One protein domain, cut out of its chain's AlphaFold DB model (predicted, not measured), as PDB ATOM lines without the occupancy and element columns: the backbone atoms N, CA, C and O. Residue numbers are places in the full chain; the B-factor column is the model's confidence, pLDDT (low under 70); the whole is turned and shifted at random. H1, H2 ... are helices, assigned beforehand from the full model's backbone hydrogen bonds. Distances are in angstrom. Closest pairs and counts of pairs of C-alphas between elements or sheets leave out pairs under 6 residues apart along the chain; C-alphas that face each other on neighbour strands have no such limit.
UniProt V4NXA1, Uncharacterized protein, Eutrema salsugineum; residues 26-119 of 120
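AT A GLANCE: This is residues 26 to 119 of the 120 residues of an uncharacterized protein of Eutrema salsugineum (UniProt V4NXA1). Two pairs of helices, H1 with H3 and the hairpin H4 with H5, are set crosswise in a T-like, flat shape, with short H2 where they meet. A long strap, residues 64 to 75, runs from the far end of H3 back to H4. The printed part has 94 residues with five named helices, H1 to H5 in order, and no named strand: all helix. It is only just compact, close to loose, with a radius of gyration of the C-alphas of 14.8 A, spanning 42 by 33 by 17 A.

HOW THE PARTS SIT: Start at H1, residues 29 to 42, which touches H3, residues 53 to 63, closest at the C-alphas of Cys 37 and Cys 57, 5.6 A apart; they run opposite ways at 36 degrees, only just a steep tilt. Between them in the chain, H2, residues 45 to 49, only just touches H1, only at the corner, with 3 pairs of C-alphas within 8 A, the closest Ile 42 and Leu 48 at 5.6 A. Go on to the helical hairpin of H4, residues 76 to 89, and H5, residues 99 to 117: they touch, opposite ways at a steep tilt of 42 degrees, closest at C-alphas 85 and 112, 5.7 A. H2 touches residues 105 to 109 of H5 alone, closest at C-alphas 45 and 109, 6.4 A. H1 and H3 are each apart from H4 and H5. In all five helices every O i to N i+4 pair is within hydrogen-bond range.

IN THESE COORDINATES: Find C-alpha 29 at (420.880, 498.880, 415.689); H1 runs 19.7 A from there. H2 measures 6.5 A, H3 15.5 A and H4 20.0 A. H5, 26.9 A, ends at C-alpha 117, (433.807, 480.872, 389.199).

THE WHOLE: The C-alphas of Val 26 and Lys 118, the farthest apart, are 45.7 A apart. The printed part has no cut, and the link from H3 to H4 is long. Look for pLDDT under 70 in 39 residues, among them 63 to 77 and 91 to 102.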
ATOM      1  N   VAL A  26     417.520 506.406 419.756       43.34
ATOM      2  CA  VAL A  26     417.161 505.696 418.522       43.34
ATOM      3  C   VAL A  26     418.115 504.513 418.472       43.34
ATOM      4  O   VAL A  26     419.321 504.727 418.344       43.34
ATOM      5  N   ASN A  27     417.604 503.293 418.653       51.72
ATOM      6  CA  ASN A  27     418.353 502.057 418.464       51.72
ATOM      7  C   ASN A  27     419.010 502.124 417.079       51.72
ATOM      8  O   ASN A  27     418.411 501.724 416.081       51.72
ATOM      9  N   ALA A  28     420.239 502.643 417.009       53.38
ATOM     10  CA  ALA A  28     421.033 502.715 415.789       53.38
ATOM     11  C   ALA A  28     421.221 501.307 415.198       53.38
ATOM     12  O   ALA A  28     421.460 501.155 414.005       53.38
ATOM     13  N   ASP A  29     421.006 500.288 416.025       66.56
ATOM     14  CA  ASP A  29     420.880 498.880 415.689       66.56
ATOM     15  C   ASP A  29     419.912 498.587 414.544       66.56
ATOM     16  O   ASP A  29     420.248 497.772 413.691       66.56
ATOM     17  N   PHE A  30     418.748 499.241 414.458       73.06
ATOM     18  CA  PHE A  30     417.798 498.958 413.376       73.06
ATOM     19  C   PHE A  30     418.288 499.444 412.000       73.06
ATOM     20  O   PHE A  30     418.379 498.613 411.092       73.06
ATOM     21  N   PRO A  31     418.653 500.730 411.799       73.94
ATOM     22  CA  PRO A  31     419.185 501.179 410.515       73.94
ATOM     23  C   PRO A  31     420.501 500.475 410.153       73.94
ATOM     24  O   PRO A  31     420.682 500.096 408.996       73.94
ATOM     25  N   LEU A  32     421.388 500.208 411.121       75.06
ATOM     26  CA  LEU A  32     422.613 499.432 410.883       75.06
ATOM     27  C   LEU A  32     422.320 497.971 410.504       75.06
ATOM     28  O   LEU A  32     422.964 497.439 409.598       75.06
ATOM     29  N   CYS A  33     421.350 497.322 411.155       79.94
ATOM     30  CA  CYS A  33     420.907 495.971 410.811       79.94
ATOM     31  C   CYS A  33     420.307 495.934 409.408       79.94
ATOM     32  O   CYS A  33     420.666 495.064 408.616       79.94
ATOM     33  N   TYR A  34     419.433 496.888 409.086       78.81
ATOM     34  CA  TYR A  34     418.760 496.938 407.796       78.81
ATOM     35  C   TYR A  34     419.760 497.127 406.660       78.81
ATOM     36  O   TYR A  34     419.717 496.365 405.700       78.81
ATOM     37  N   ILE A  35     420.709 498.063 406.794       76.38
ATOM     38  CA  ILE A  35     421.760 498.291 405.790       76.38
ATOM     39  C   ILE A  35     422.605 497.029 405.601       76.38
ATOM     40  O   ILE A  35     422.739 496.559 404.474       76.38
ATOM     41  N   LYS A  36     423.104 496.416 406.683       78.75
ATOM     42  CA  LYS A  36     423.907 495.182 406.589       78.75
ATOM     43  C   LYS A  36     423.120 494.007 406.007       78.75
ATOM     44  O   LYS A  36     423.658 493.233 405.219       78.75
ATOM     45  N   CYS A  37     421.857 493.848 406.395       80.75
ATOM     46  CA  CYS A  37     420.987 492.820 405.840       80.75
ATOM     47  C   CYS A  37     420.743 493.061 404.355       80.75
ATOM     48  O   CYS A  37     420.814 492.119 403.570       80.75
ATOM     49  N   TYR A  38     420.471 494.308 403.973       80.00
ATOM     50  CA  TYR A  38     420.199 494.676 402.595       80.00
ATOM     51  C   TYR A  38     421.428 494.423 401.731       80.00
ATOM     52  O   TYR A  38     421.308 493.713 400.740       80.00
ATOM     53  N   GLU A  39     422.607 494.884 402.167       77.25
ATOM     54  CA  GLU A  39     423.891 494.607 401.518       77.25
ATOM     55  C   GLU A  39     424.115 493.110 401.331       77.25
ATOM     56  O   GLU A  39     424.442 492.701 400.229       77.25
ATOM     57  N   LEU A  40     423.886 492.274 402.346       77.00
ATOM     58  CA  LEU A  40     424.033 490.822 402.199       77.00
ATOM     59  C   LEU A  40     422.948 490.184 401.332       77.00
ATOM     60  O   LEU A  40     423.197 489.184 400.661       77.00
ATOM     61  N   CYS A  41     421.738 490.732 401.353       78.62
ATOM     62  CA  CYS A  41     420.619 490.207 400.592       78.62
ATOM     63  C   CYS A  41     420.797 490.467 399.096       78.62
ATOM     64  O   CYS A  41     420.551 489.563 398.303       78.62
ATOM     65  N   ILE A  42     421.301 491.645 398.713       74.06
ATOM     66  CA  ILE A  42     421.609 491.956 397.312       74.06
ATOM     67  C   ILE A  42     422.789 491.138 396.769       74.06
ATOM     68  O   ILE A  42     422.906 490.976 395.559       74.06
ATOM     69  N   LEU A  43     423.628 490.549 397.633       71.62
ATOM     70  CA  LEU A  43     424.624 489.559 397.193       71.62
ATOM     71  C   LEU A  43     423.976 488.271 396.693       71.62
ATOM     72  O   LEU A  43     424.608 487.529 395.943       71.62
ATOM     73  N   ASN A  44     422.751 487.976 397.132       71.06
ATOM     74  CA  ASN A  44     421.999 486.844 396.631       71.06
ATOM     75  C   ASN A  44     421.274 487.259 395.339       71.06
ATOM     76  O   ASN A  44     420.290 488.002 395.393       71.06
ATOM     77  N   PRO A  45     421.693 486.749 394.172       63.59
ATOM     78  CA  PRO A  45     421.161 487.233 392.907       63.59
ATOM     79  C   PRO A  45     419.706 486.811 392.669       63.59
ATOM     80  O   PRO A  45     418.987 487.476 391.934       63.59
ATOM     81  N   ILE A  46     419.230 485.758 393.344       66.44
ATOM     82  CA  ILE A  46     417.813 485.359 393.329       66.44
ATOM     83  C   ILE A  46     416.972 486.386 394.098       66.44
ATOM     84  O   ILE A  46     415.854 486.721 393.709       66.44
ATOM     85  N   ALA A  47     417.512 486.913 395.199       65.19
ATOM     86  CA  ALA A  47     416.810 487.892 396.015       65.19
ATOM     87  C   ALA A  47     416.704 489.261 395.326       65.19
ATOM     88  O   ALA A  47     415.713 489.956 395.570       65.19
ATOM     89  N   LEU A  48     417.671 489.586 394.454       65.62
ATOM     90  CA  LEU A  48     417.621 490.722 393.530       65.62
ATOM     91  C   LEU A  48     416.475 490.586 392.522       65.62
ATOM     92  O   LEU A  48     415.650 491.490 392.450       65.62
ATOM     93  N   ILE A  49     416.379 489.450 391.819       65.25
ATOM     94  CA  ILE A  49     415.321 489.198 390.819       65.25
ATOM     95  C   ILE A  49     413.927 489.278 391.458       65.25
ATOM     96  O   ILE A  49     413.010 489.855 390.901       65.25
ATOM     97  N   LYS A  50     413.751 488.733 392.667       67.56
ATOM     98  CA  LYS A  50     412.440 488.710 393.341       67.56
ATOM     99  C   LYS A  50     412.107 490.012 394.087       67.56
ATOM    100  O   LYS A  50     411.113 490.051 394.807       67.56
ATOM    101  N   ASN A  51     412.990 491.021 394.046       70.44
ATOM    102  CA  ASN A  51     412.951 492.225 394.892       70.44
ATOM    103  C   ASN A  51     412.566 491.919 396.361       70.44
ATOM    104  O   ASN A  51     411.837 492.650 397.028       70.44
ATOM    105  N   SER A  52     413.030 490.774 396.872       77.69
ATOM    106  CA  SER A  52     412.556 490.218 398.150       77.69
ATOM    107  C   SER A  52     413.340 490.750 399.350       77.69
ATOM    108  O   SER A  52     413.022 490.431 400.496       77.69
ATOM    109  N   CYS A  53     414.376 491.552 399.098       80.44
ATOM    110  CA  CYS A  53     415.279 492.061 400.122       80.44
ATOM    111  C   CYS A  53     414.641 493.071 401.081       80.44
ATOM    112  O   CYS A  53     414.802 492.879 402.288       80.44
ATOM    113  N   PRO A  54     413.877 494.084 400.620       82.00
ATOM    114  CA  PRO A  54     413.216 495.014 401.529       82.00
ATOM    115  C   PRO A  54     412.315 494.326 402.574       82.00
ATOM    116  O   PRO A  54     412.532 494.574 403.762       82.00
ATOM    117  N   PRO A  55     411.376 493.421 402.210       81.31
ATOM    118  CA  PRO A  55     410.529 492.765 403.207       81.31
ATOM    119  C   PRO A  55     411.296 491.761 404.082       81.31
ATOM    120  O   PRO A  55     411.044 491.695 405.285       81.31
ATOM    121  N   LYS A  56     412.280 491.024 403.538       80.81
ATOM    122  CA  LYS A  56     413.110 490.092 404.327       80.81
ATOM    123  C   LYS A  56     413.927 490.805 405.402       80.81
ATOM    124  O   LYS A  56     414.003 490.322 406.530       80.81
ATOM    125  N   CYS A  57     414.533 491.941 405.066       80.94
ATOM    126  CA  CYS A  57     415.357 492.691 406.011       80.94
ATOM    127  C   CYS A  57     414.531 493.452 407.039       80.94
ATOM    128  O   CYS A  57     414.945 493.541 408.193       80.94
ATOM    129  N   LEU A  58     413.340 493.919 406.658       80.62
ATOM    130  CA  LEU A  58     412.395 494.507 407.599       80.62
ATOM    131  C   LEU A  58     411.968 493.489 408.667       80.62
ATOM    132  O   LEU A  58     412.032 493.788 409.855       80.62
ATOM    133  N   HIS A  59     411.615 492.268 408.251       79.56
ATOM    134  CA  HIS A  59     411.250 491.183 409.165       79.56
ATOM    135  C   HIS A  59     412.424 490.774 410.064       79.56
ATOM    136  O   HIS A  59     412.293 490.707 411.282       79.56
ATOM    137  N   LYS A  60     413.606 490.561 409.472       78.50
ATOM    138  CA  LYS A  60     414.792 490.081 410.192       78.50
ATOM    139  C   LYS A  60     415.281 491.062 411.260       78.50
ATOM    140  O   LYS A  60     415.634 490.635 412.354       78.50
ATOM    141  N   CYS A  61     415.291 492.355 410.949       76.50
ATOM    142  CA  CYS A  61     415.723 493.395 411.881       76.50
ATOM    143  C   CYS A  61     414.612 493.849 412.840       76.50
ATOM    144  O   CYS A  61     414.919 494.436 413.872       76.50
ATOM    145  N   GLY A  62     413.341 493.583 412.516       72.88
ATOM    146  CA  GLY A  62     412.208 493.805 413.418       72.88
ATOM    147  C   GLY A  62     412.095 492.746 414.519       72.88
ATOM    148  O   GLY A  62     411.698 493.076 415.632       72.88
ATOM    149  N   GLU A  63     412.472 491.494 414.237       67.25
ATOM    150  CA  GLU A  63     412.402 490.391 415.210       67.25
ATOM    151  C   GLU A  63     413.645 490.250 416.099       67.25
ATOM    152  O   GLU A  63     413.535 489.738 417.209       67.25
ATOM    153  N   ASN A  64     414.830 490.669 415.639       56.16
ATOM    154  CA  ASN A  64     416.075 490.538 416.401       56.16
ATOM    155  C   ASN A  64     416.989 491.763 416.217       56.16
ATOM    156  O   ASN A  64     417.615 491.904 415.159       56.16
ATOM    157  N   PRO A  65     417.146 492.625 417.241       53.47
ATOM    158  CA  PRO A  65     418.180 493.644 417.236       53.47
ATOM    159  C   PRO A  65     419.537 492.980 417.511       53.47
ATOM    160  O   PRO A  65     419.860 492.607 418.630       53.47
ATOM    161  N   VAL A  66     420.314 492.822 416.440       58.28
ATOM    162  CA  VAL A  66     421.780 492.678 416.432       58.28
ATOM    163  C   VAL A  66     422.352 491.569 417.326       58.28
ATOM    164  O   VAL A  66     422.871 491.797 418.411       58.28
ATOM    165  N   SER A  67     422.460 490.373 416.753       50.41
ATOM    166  CA  SER A  67     423.609 489.499 417.001       50.41
ATOM    167  C   SER A  67     423.729 488.478 415.872       50.41
ATOM    168  O   SER A  67     422.770 487.787 415.555       50.41
ATOM    169  N   GLU A  68     424.918 488.400 415.267       50.66
ATOM    170  CA  GLU A  68     425.340 487.399 414.266       50.66
ATOM    171  C   GLU A  68     424.996 487.609 412.781       50.66
ATOM    172  O   GLU A  68     424.874 486.648 412.018       50.66
ATOM    173  N   ILE A  69     424.994 488.848 412.283       52.31
ATOM    174  CA  ILE A  69     425.224 489.041 410.842       52.31
ATOM    175  C   ILE A  69     426.726 488.834 410.566       52.31
ATOM    176  O   ILE A  69     427.508 489.784 410.533       52.31
ATOM    177  N   LYS A  70     427.156 487.570 410.434       49.56
ATOM    178  CA  LYS A  70     428.524 487.221 410.020       49.56
ATOM    179  C   LYS A  70     428.749 487.721 408.592       49.56
ATOM    180  O   LYS A  70     428.164 487.201 407.645       49.56
ATOM    181  N   GLN A  71     429.611 488.724 408.440       49.12
ATOM    182  CA  GLN A  71     430.164 489.097 407.142       49.12
ATOM    183  C   GLN A  71     431.073 487.957 406.677       49.12
ATOM    184  O   GLN A  71     432.212 487.834 407.127       49.12
ATOM    185  N   ASN A  72     430.577 487.097 405.788       51.38
ATOM    186  CA  ASN A  72     431.472 486.244 405.016       51.38
ATOM    187  C   ASN A  72     432.304 487.154 404.102       51.38
ATOM    188  O   ASN A  72     431.758 488.074 403.496       51.38
ATOM    189  N   LYS A  73     433.624 486.935 404.031       47.22
ATOM    190  CA  LYS A  73     434.500 487.640 403.085       47.22
ATOM    191  C   LYS A  73     433.963 487.412 401.672       47.22
ATOM    192  O   LYS A  73     433.990 486.291 401.175       47.22
ATOM    193  N   ILE A  74     433.457 488.475 401.062       54.69
ATOM    194  CA  ILE A  74     432.984 488.476 399.682       54.69
ATOM    195  C   ILE A  74     434.209 488.679 398.803       54.69
ATOM    196  O   ILE A  74     434.896 489.693 398.945       54.69
ATOM    197  N   ASP A  75     434.491 487.737 397.906       57.66
ATOM    198  CA  ASP A  75     435.426 488.010 396.821       57.66
ATOM    199  C   ASP A  75     434.768 489.025 395.876       57.66
ATOM    200  O   ASP A  75     433.767 488.741 395.212       57.66
ATOM    201  N   GLN A  76     435.275 490.260 395.891       58.31
ATOM    202  CA  GLN A  76     434.685 491.379 395.156       58.31
ATOM    203  C   GLN A  76     434.671 491.136 393.638       58.31
ATOM    204  O   GLN A  76     433.794 491.658 392.951       58.31
ATOM    205  N   THR A  77     435.598 490.327 393.111       62.12
ATOM    206  CA  THR A  77     435.699 490.043 391.672       62.12
ATOM    207  C   THR A  77     434.556 489.142 391.215       62.12
ATOM    208  O   THR A  77     433.894 489.428 390.213       62.12
ATOM    209  N   ASP A  78     434.272 488.096 391.990       70.06
ATOM    210  CA  ASP A  78     433.174 487.170 391.717       70.06
ATOM    211  C   ASP A  78     431.809 487.840 391.902       70.06
ATOM    212  O   ASP A  78     430.861 487.525 391.180       70.06
ATOM    213  N   TYR A  79     431.708 488.801 392.825       71.62
ATOM    214  CA  TYR A  79     430.481 489.557 393.065       71.62
ATOM    215  C   TYR A  79     430.044 490.378 391.845       71.62
ATOM    216  O   TYR A  79     428.927 490.198 391.355       71.62
ATOM    217  N   PHE A  80     430.917 491.241 391.312       78.00
ATOM    218  CA  PHE A  80     430.555 492.084 390.167       78.00
ATOM    219  C   PHE A  80     430.250 491.258 388.915       78.00
ATOM    220  O   PHE A  80     429.321 491.585 388.175       78.00
ATOM    221  N   CYS A  81     430.979 490.155 388.709       81.94
ATOM    222  CA  CYS A  81     430.688 489.226 387.623       81.94
ATOM    223  C   CYS A  81     429.288 488.606 387.769       81.94
ATOM    224  O   CYS A  81     428.510 488.613 386.810       81.94
ATOM    225  N   LYS A  82     428.934 488.111 388.966       80.50
ATOM    226  CA  LYS A  82     427.633 487.470 389.215       80.50
ATOM    227  C   LYS A  82     426.485 488.456 389.041       80.50
ATOM    228  O   LYS A  82     425.533 488.140 388.333       80.50
ATOM    229  N   VAL A  83     426.601 489.658 389.608       77.56
ATOM    230  CA  VAL A  83     425.577 490.706 389.476       77.56
ATOM    231  C   VAL A  83     425.406 491.130 388.018       77.56
ATOM    232  O   VAL A  83     424.283 491.148 387.520       77.56
ATOM    233  N   GLY A  84     426.501 491.409 387.303       80.00
ATOM    234  CA  GLY A  84     426.439 491.803 385.893       80.00
ATOM    235  C   GLY A  84     425.826 490.719 385.003       80.00
ATOM    236  O   GLY A  84     424.983 491.013 384.156       80.00
ATOM    237  N   CYS A  85     426.190 489.455 385.233       83.06
ATOM    238  CA  CYS A  85     425.618 488.326 384.507       83.06
ATOM    239  C   CYS A  85     424.112 488.191 384.756       83.06
ATOM    240  O   CYS A  85     423.349 488.018 383.808       83.06
ATOM    241  N   VAL A  86     423.674 488.325 386.009       81.62
ATOM    242  CA  VAL A  86     422.264 488.180 386.395       81.62
ATOM    243  C   VAL A  86     421.414 489.317 385.834       81.62
ATOM    244  O   VAL A  86     420.378 489.044 385.231       81.62
ATOM    245  N   MET A  87     421.886 490.563 385.915       77.94
ATOM    246  CA  MET A  87     421.187 491.710 385.321       77.94
ATOM    247  C   MET A  87     421.065 491.595 383.794       77.94
ATOM    248  O   MET A  87     420.082 492.043 383.215       77.94
ATOM    249  N   HIS A  88     422.036 490.968 383.125       80.75
ATOM    250  CA  HIS A  88     422.003 490.810 381.670       80.75
ATOM    251  C   HIS A  88     421.232 489.563 381.202       80.75
ATOM    252  O   HIS A  88     420.672 489.561 380.106       80.75
ATOM    253  N   ARG A  89     421.251 488.464 381.966       78.06
ATOM    254  CA  ARG A  89     420.729 487.156 381.518       78.06
ATOM    255  C   ARG A  89     419.459 486.709 382.227       78.06
ATOM    256  O   ARG A  89     418.706 485.938 381.644       78.06
ATOM    257  N   CYS A  90     419.236 487.159 383.458       77.12
ATOM    258  CA  CYS A  90     418.176 486.632 384.315       77.12
ATOM    259  C   CYS A  90     417.014 487.611 384.542       77.12
ATOM    260  O   CYS A  90     415.987 487.184 385.054       77.12
ATOM    261  N   VAL A  91     417.127 488.884 384.136       68.44
ATOM    262  CA  VAL A  91     416.042 489.886 384.259       68.44
ATOM    263  C   VAL A  91     414.776 489.457 383.509       68.44
ATOM    264  O   VAL A  91     413.674 489.613 384.007       68.44
ATOM    265  N   SER A  92     414.908 488.783 382.364       65.50
ATOM    266  CA  SER A  92     413.757 488.251 381.611       65.50
ATOM    267  C   SER A  92     413.057 487.052 382.271       65.50
ATOM    268  O   SER A  92     412.121 486.499 381.698       65.50
ATOM    269  N   VAL A  93     413.523 486.603 383.441       60.66
ATOM    270  CA  VAL A  93     412.901 485.516 384.213       60.66
ATOM    271  C   VAL A  93     411.862 486.056 385.214       60.66
ATOM    272  O   VAL A  93     411.076 485.269 385.734       60.66
ATOM    273  N   GLU A  94     411.796 487.381 385.426       52.78
ATOM    274  CA  GLU A  94     410.809 488.048 386.300       52.78
ATOM    275  C   GLU A  94     409.347 487.813 385.877       52.78
ATOM    276  O   GLU A  94     408.463 487.820 386.725       52.78
ATOM    277  N   ASP A  95     409.072 487.524 384.601       52.34
ATOM    278  CA  ASP A  95     407.699 487.402 384.079       52.34
ATOM    279  C   ASP A  95     406.950 486.111 384.484       52.34
ATOM    280  O   ASP A  95     405.853 485.838 383.993       52.34
ATOM    281  N   GLN A  96     407.514 485.272 385.358       52.94
ATOM    282  CA  GLN A  96     406.899 484.005 385.766       52.94
ATOM    283  C   GLN A  96     406.754 483.913 387.291       52.94
ATOM    284  O   GLN A  96     407.535 483.239 387.955       52.94
ATOM    285  N   ASP A  97     405.677 484.490 387.833       55.03
ATOM    286  CA  ASP A  97     405.155 484.241 389.195       55.03
ATOM    287  C   ASP A  97     404.563 482.814 389.325       55.03
ATOM    288  O   ASP A  97     403.422 482.578 389.718       55.03
ATOM    289  N   THR A  98     405.340 481.815 388.917       59.59
ATOM    290  CA  THR A  98     404.999 480.391 388.955       59.59
ATOM    291  C   THR A  98     406.190 479.634 389.536       59.59
ATOM    292  O   THR A  98     407.321 480.107 389.423       59.59
ATOM    293  N   GLU A  99     405.985 478.443 390.107       59.59
ATOM    294  CA  GLU A  99     407.100 477.580 390.556       59.59
ATOM    295  C   GLU A  99     408.164 477.385 389.457       59.59
ATOM    296  O   GLU A  99     409.361 477.345 389.733       59.59
ATOM    297  N   VAL A 100     407.735 477.383 388.189       60.06
ATOM    298  CA  VAL A 100     408.599 477.300 387.003       60.06
ATOM    299  C   VAL A 100     409.523 478.519 386.854       60.06
ATOM    300  O   VAL A 100     410.656 478.382 386.392       60.06
ATOM    301  N   GLY A 101     409.069 479.716 387.227       65.88
ATOM    302  CA  GLY A 101     409.890 480.928 387.196       65.88
ATOM    303  C   GLY A 101     410.962 480.942 388.281       65.88
ATOM    304  O   GLY A 101     412.091 481.345 388.014       65.88
ATOM    305  N   GLU A 102     410.660 480.413 389.469       65.12
ATOM    306  CA  GLU A 102     411.636 480.289 390.560       65.12
ATOM    307  C   GLU A 102     412.741 479.274 390.224       65.12
ATOM    308  O   GLU A 102     413.930 479.544 390.435       65.12
ATOM    309  N   GLU A 103     412.378 478.146 389.610       71.81
ATOM    310  CA  GLU A 103     413.343 477.162 389.114       71.81
ATOM    311  C   GLU A 103     414.231 477.759 388.011       71.81
ATOM    312  O   GLU A 103     415.459 477.673 388.082       71.81
ATOM    313  N   LYS A 104     413.641 478.454 387.029       73.75
ATOM    314  CA  LYS A 104     414.395 479.127 385.957       73.75
ATOM    315  C   LYS A 104     415.317 480.221 386.489       73.75
ATOM    316  O   LYS A 104     416.447 480.342 386.012       73.75
ATOM    317  N   ALA A 105     414.868 480.995 387.477       74.12
ATOM    318  CA  ALA A 105     415.678 482.033 388.104       74.12
ATOM    319  C   ALA A 105     416.878 481.398 388.812       74.12
ATOM    320  O   ALA A 105     418.013 481.837 388.630       74.12
ATOM    321  N   THR A 106     416.647 480.298 389.528       78.81
ATOM    322  CA  THR A 106     417.697 479.526 390.198       78.81
ATOM    323  C   THR A 106     418.708 478.954 389.201       78.81
ATOM    324  O   THR A 106     419.914 479.122 389.384       78.81
ATOM    325  N   VAL A 107     418.244 478.343 388.107       83.50
ATOM    326  CA  VAL A 107     419.109 477.812 387.037       83.50
ATOM    327  C   VAL A 107     419.943 478.923 386.394       83.50
ATOM    328  O   VAL A 107     421.147 478.751 386.192       83.50
ATOM    329  N   CYS A 108     419.338 480.080 386.113       83.88
ATOM    330  CA  CYS A 108     420.040 481.220 385.530       83.88
ATOM    331  C   CYS A 108     421.127 481.766 386.468       83.88
ATOM    332  O   CYS A 108     422.274 481.960 386.055       83.88
ATOM    333  N   VAL A 109     420.799 481.941 387.752       83.31
ATOM    334  CA  VAL A 109     421.748 482.407 388.771       83.31
ATOM    335  C   VAL A 109     422.908 481.425 388.950       83.31
ATOM    336  O   VAL A 109     424.063 481.855 389.002       83.31
ATOM    337  N   ASN A 110     422.637 480.118 388.973       83.81
ATOM    338  CA  ASN A 110     423.676 479.091 389.061       83.81
ATOM    339  C   ASN A 110     424.598 479.111 387.834       83.81
ATOM    340  O   ASN A 110     425.817 479.130 387.990       83.81
ATOM    341  N   SER A 111     424.041 479.234 386.624       85.31
ATOM    342  CA  SER A 111     424.826 479.369 385.389       85.31
ATOM    343  C   SER A 111     425.747 480.598 385.407       85.31
ATOM    344  O   SER A 111     426.908 480.529 384.985       85.31
ATOM    345  N   CYS A 112     425.264 481.724 385.941       83.75
ATOM    346  CA  CYS A 112     426.082 482.915 386.156       83.75
ATOM    347  C   CYS A 112     427.183 482.683 387.195       83.75
ATOM    348  O   CYS A 112     428.325 483.081 386.968       83.75
ATOM    349  N   SER A 113     426.881 481.995 388.301       83.62
ATOM    350  CA  SER A 113     427.893 481.644 389.298       83.62
ATOM    351  C   SER A 113     428.983 480.747 388.710       83.62
ATOM    352  O   SER A 113     430.157 481.022 388.931       83.62
ATOM    353  N   ASP A 114     428.625 479.737 387.917       85.31
ATOM    354  CA  ASP A 114     429.588 478.847 387.258       85.31
ATOM    355  C   ASP A 114     430.454 479.588 386.237       85.31
ATOM    356  O   ASP A 114     431.650 479.332 386.133       85.31
ATOM    357  N   THR A 115     429.867 480.533 385.498       84.00
ATOM    358  CA  THR A 115     430.601 481.379 384.543       84.00
ATOM    359  C   THR A 115     431.642 482.240 385.257       84.00
ATOM    360  O   THR A 115     432.770 482.354 384.788       84.00
ATOM    361  N   CYS A 116     431.278 482.819 386.401       80.19
ATOM    362  CA  CYS A 116     432.160 483.692 387.172       80.19
ATOM    363  C   CYS A 116     433.226 482.923 387.959       80.19
ATOM    364  O   CYS A 116     434.369 483.361 388.019       80.19
ATOM    365  N   ASN A 117     432.881 481.744 388.480       77.06
ATOM    366  CA  ASN A 117     433.807 480.872 389.199       77.06
ATOM    367  C   ASN A 117     434.782 480.127 388.257       77.06
ATOM    368  O   ASN A 117     435.795 479.611 388.720       77.06
ATOM    369  N   LYS A 118     434.517 480.059 386.941       69.38
ATOM    370  CA  LYS A 118     435.378 479.408 385.923       69.38
ATOM    371  C   LYS A 118     436.676 480.164 385.608       69.38
ATOM    372  O   LYS A 118     437.258 479.990 384.540       69.38
ATOM    373  N   LYS A 119     437.170 480.978 386.537       55.22
ATOM    374  CA  LYS A 119     438.492 481.596 386.446       55.22
ATOM    375  C   LYS A 119     439.562 480.584 386.889       55.22
ATOM    376  O   LYS A 119     440.060 480.647 388.007       55.22
TER     377      LYS A 119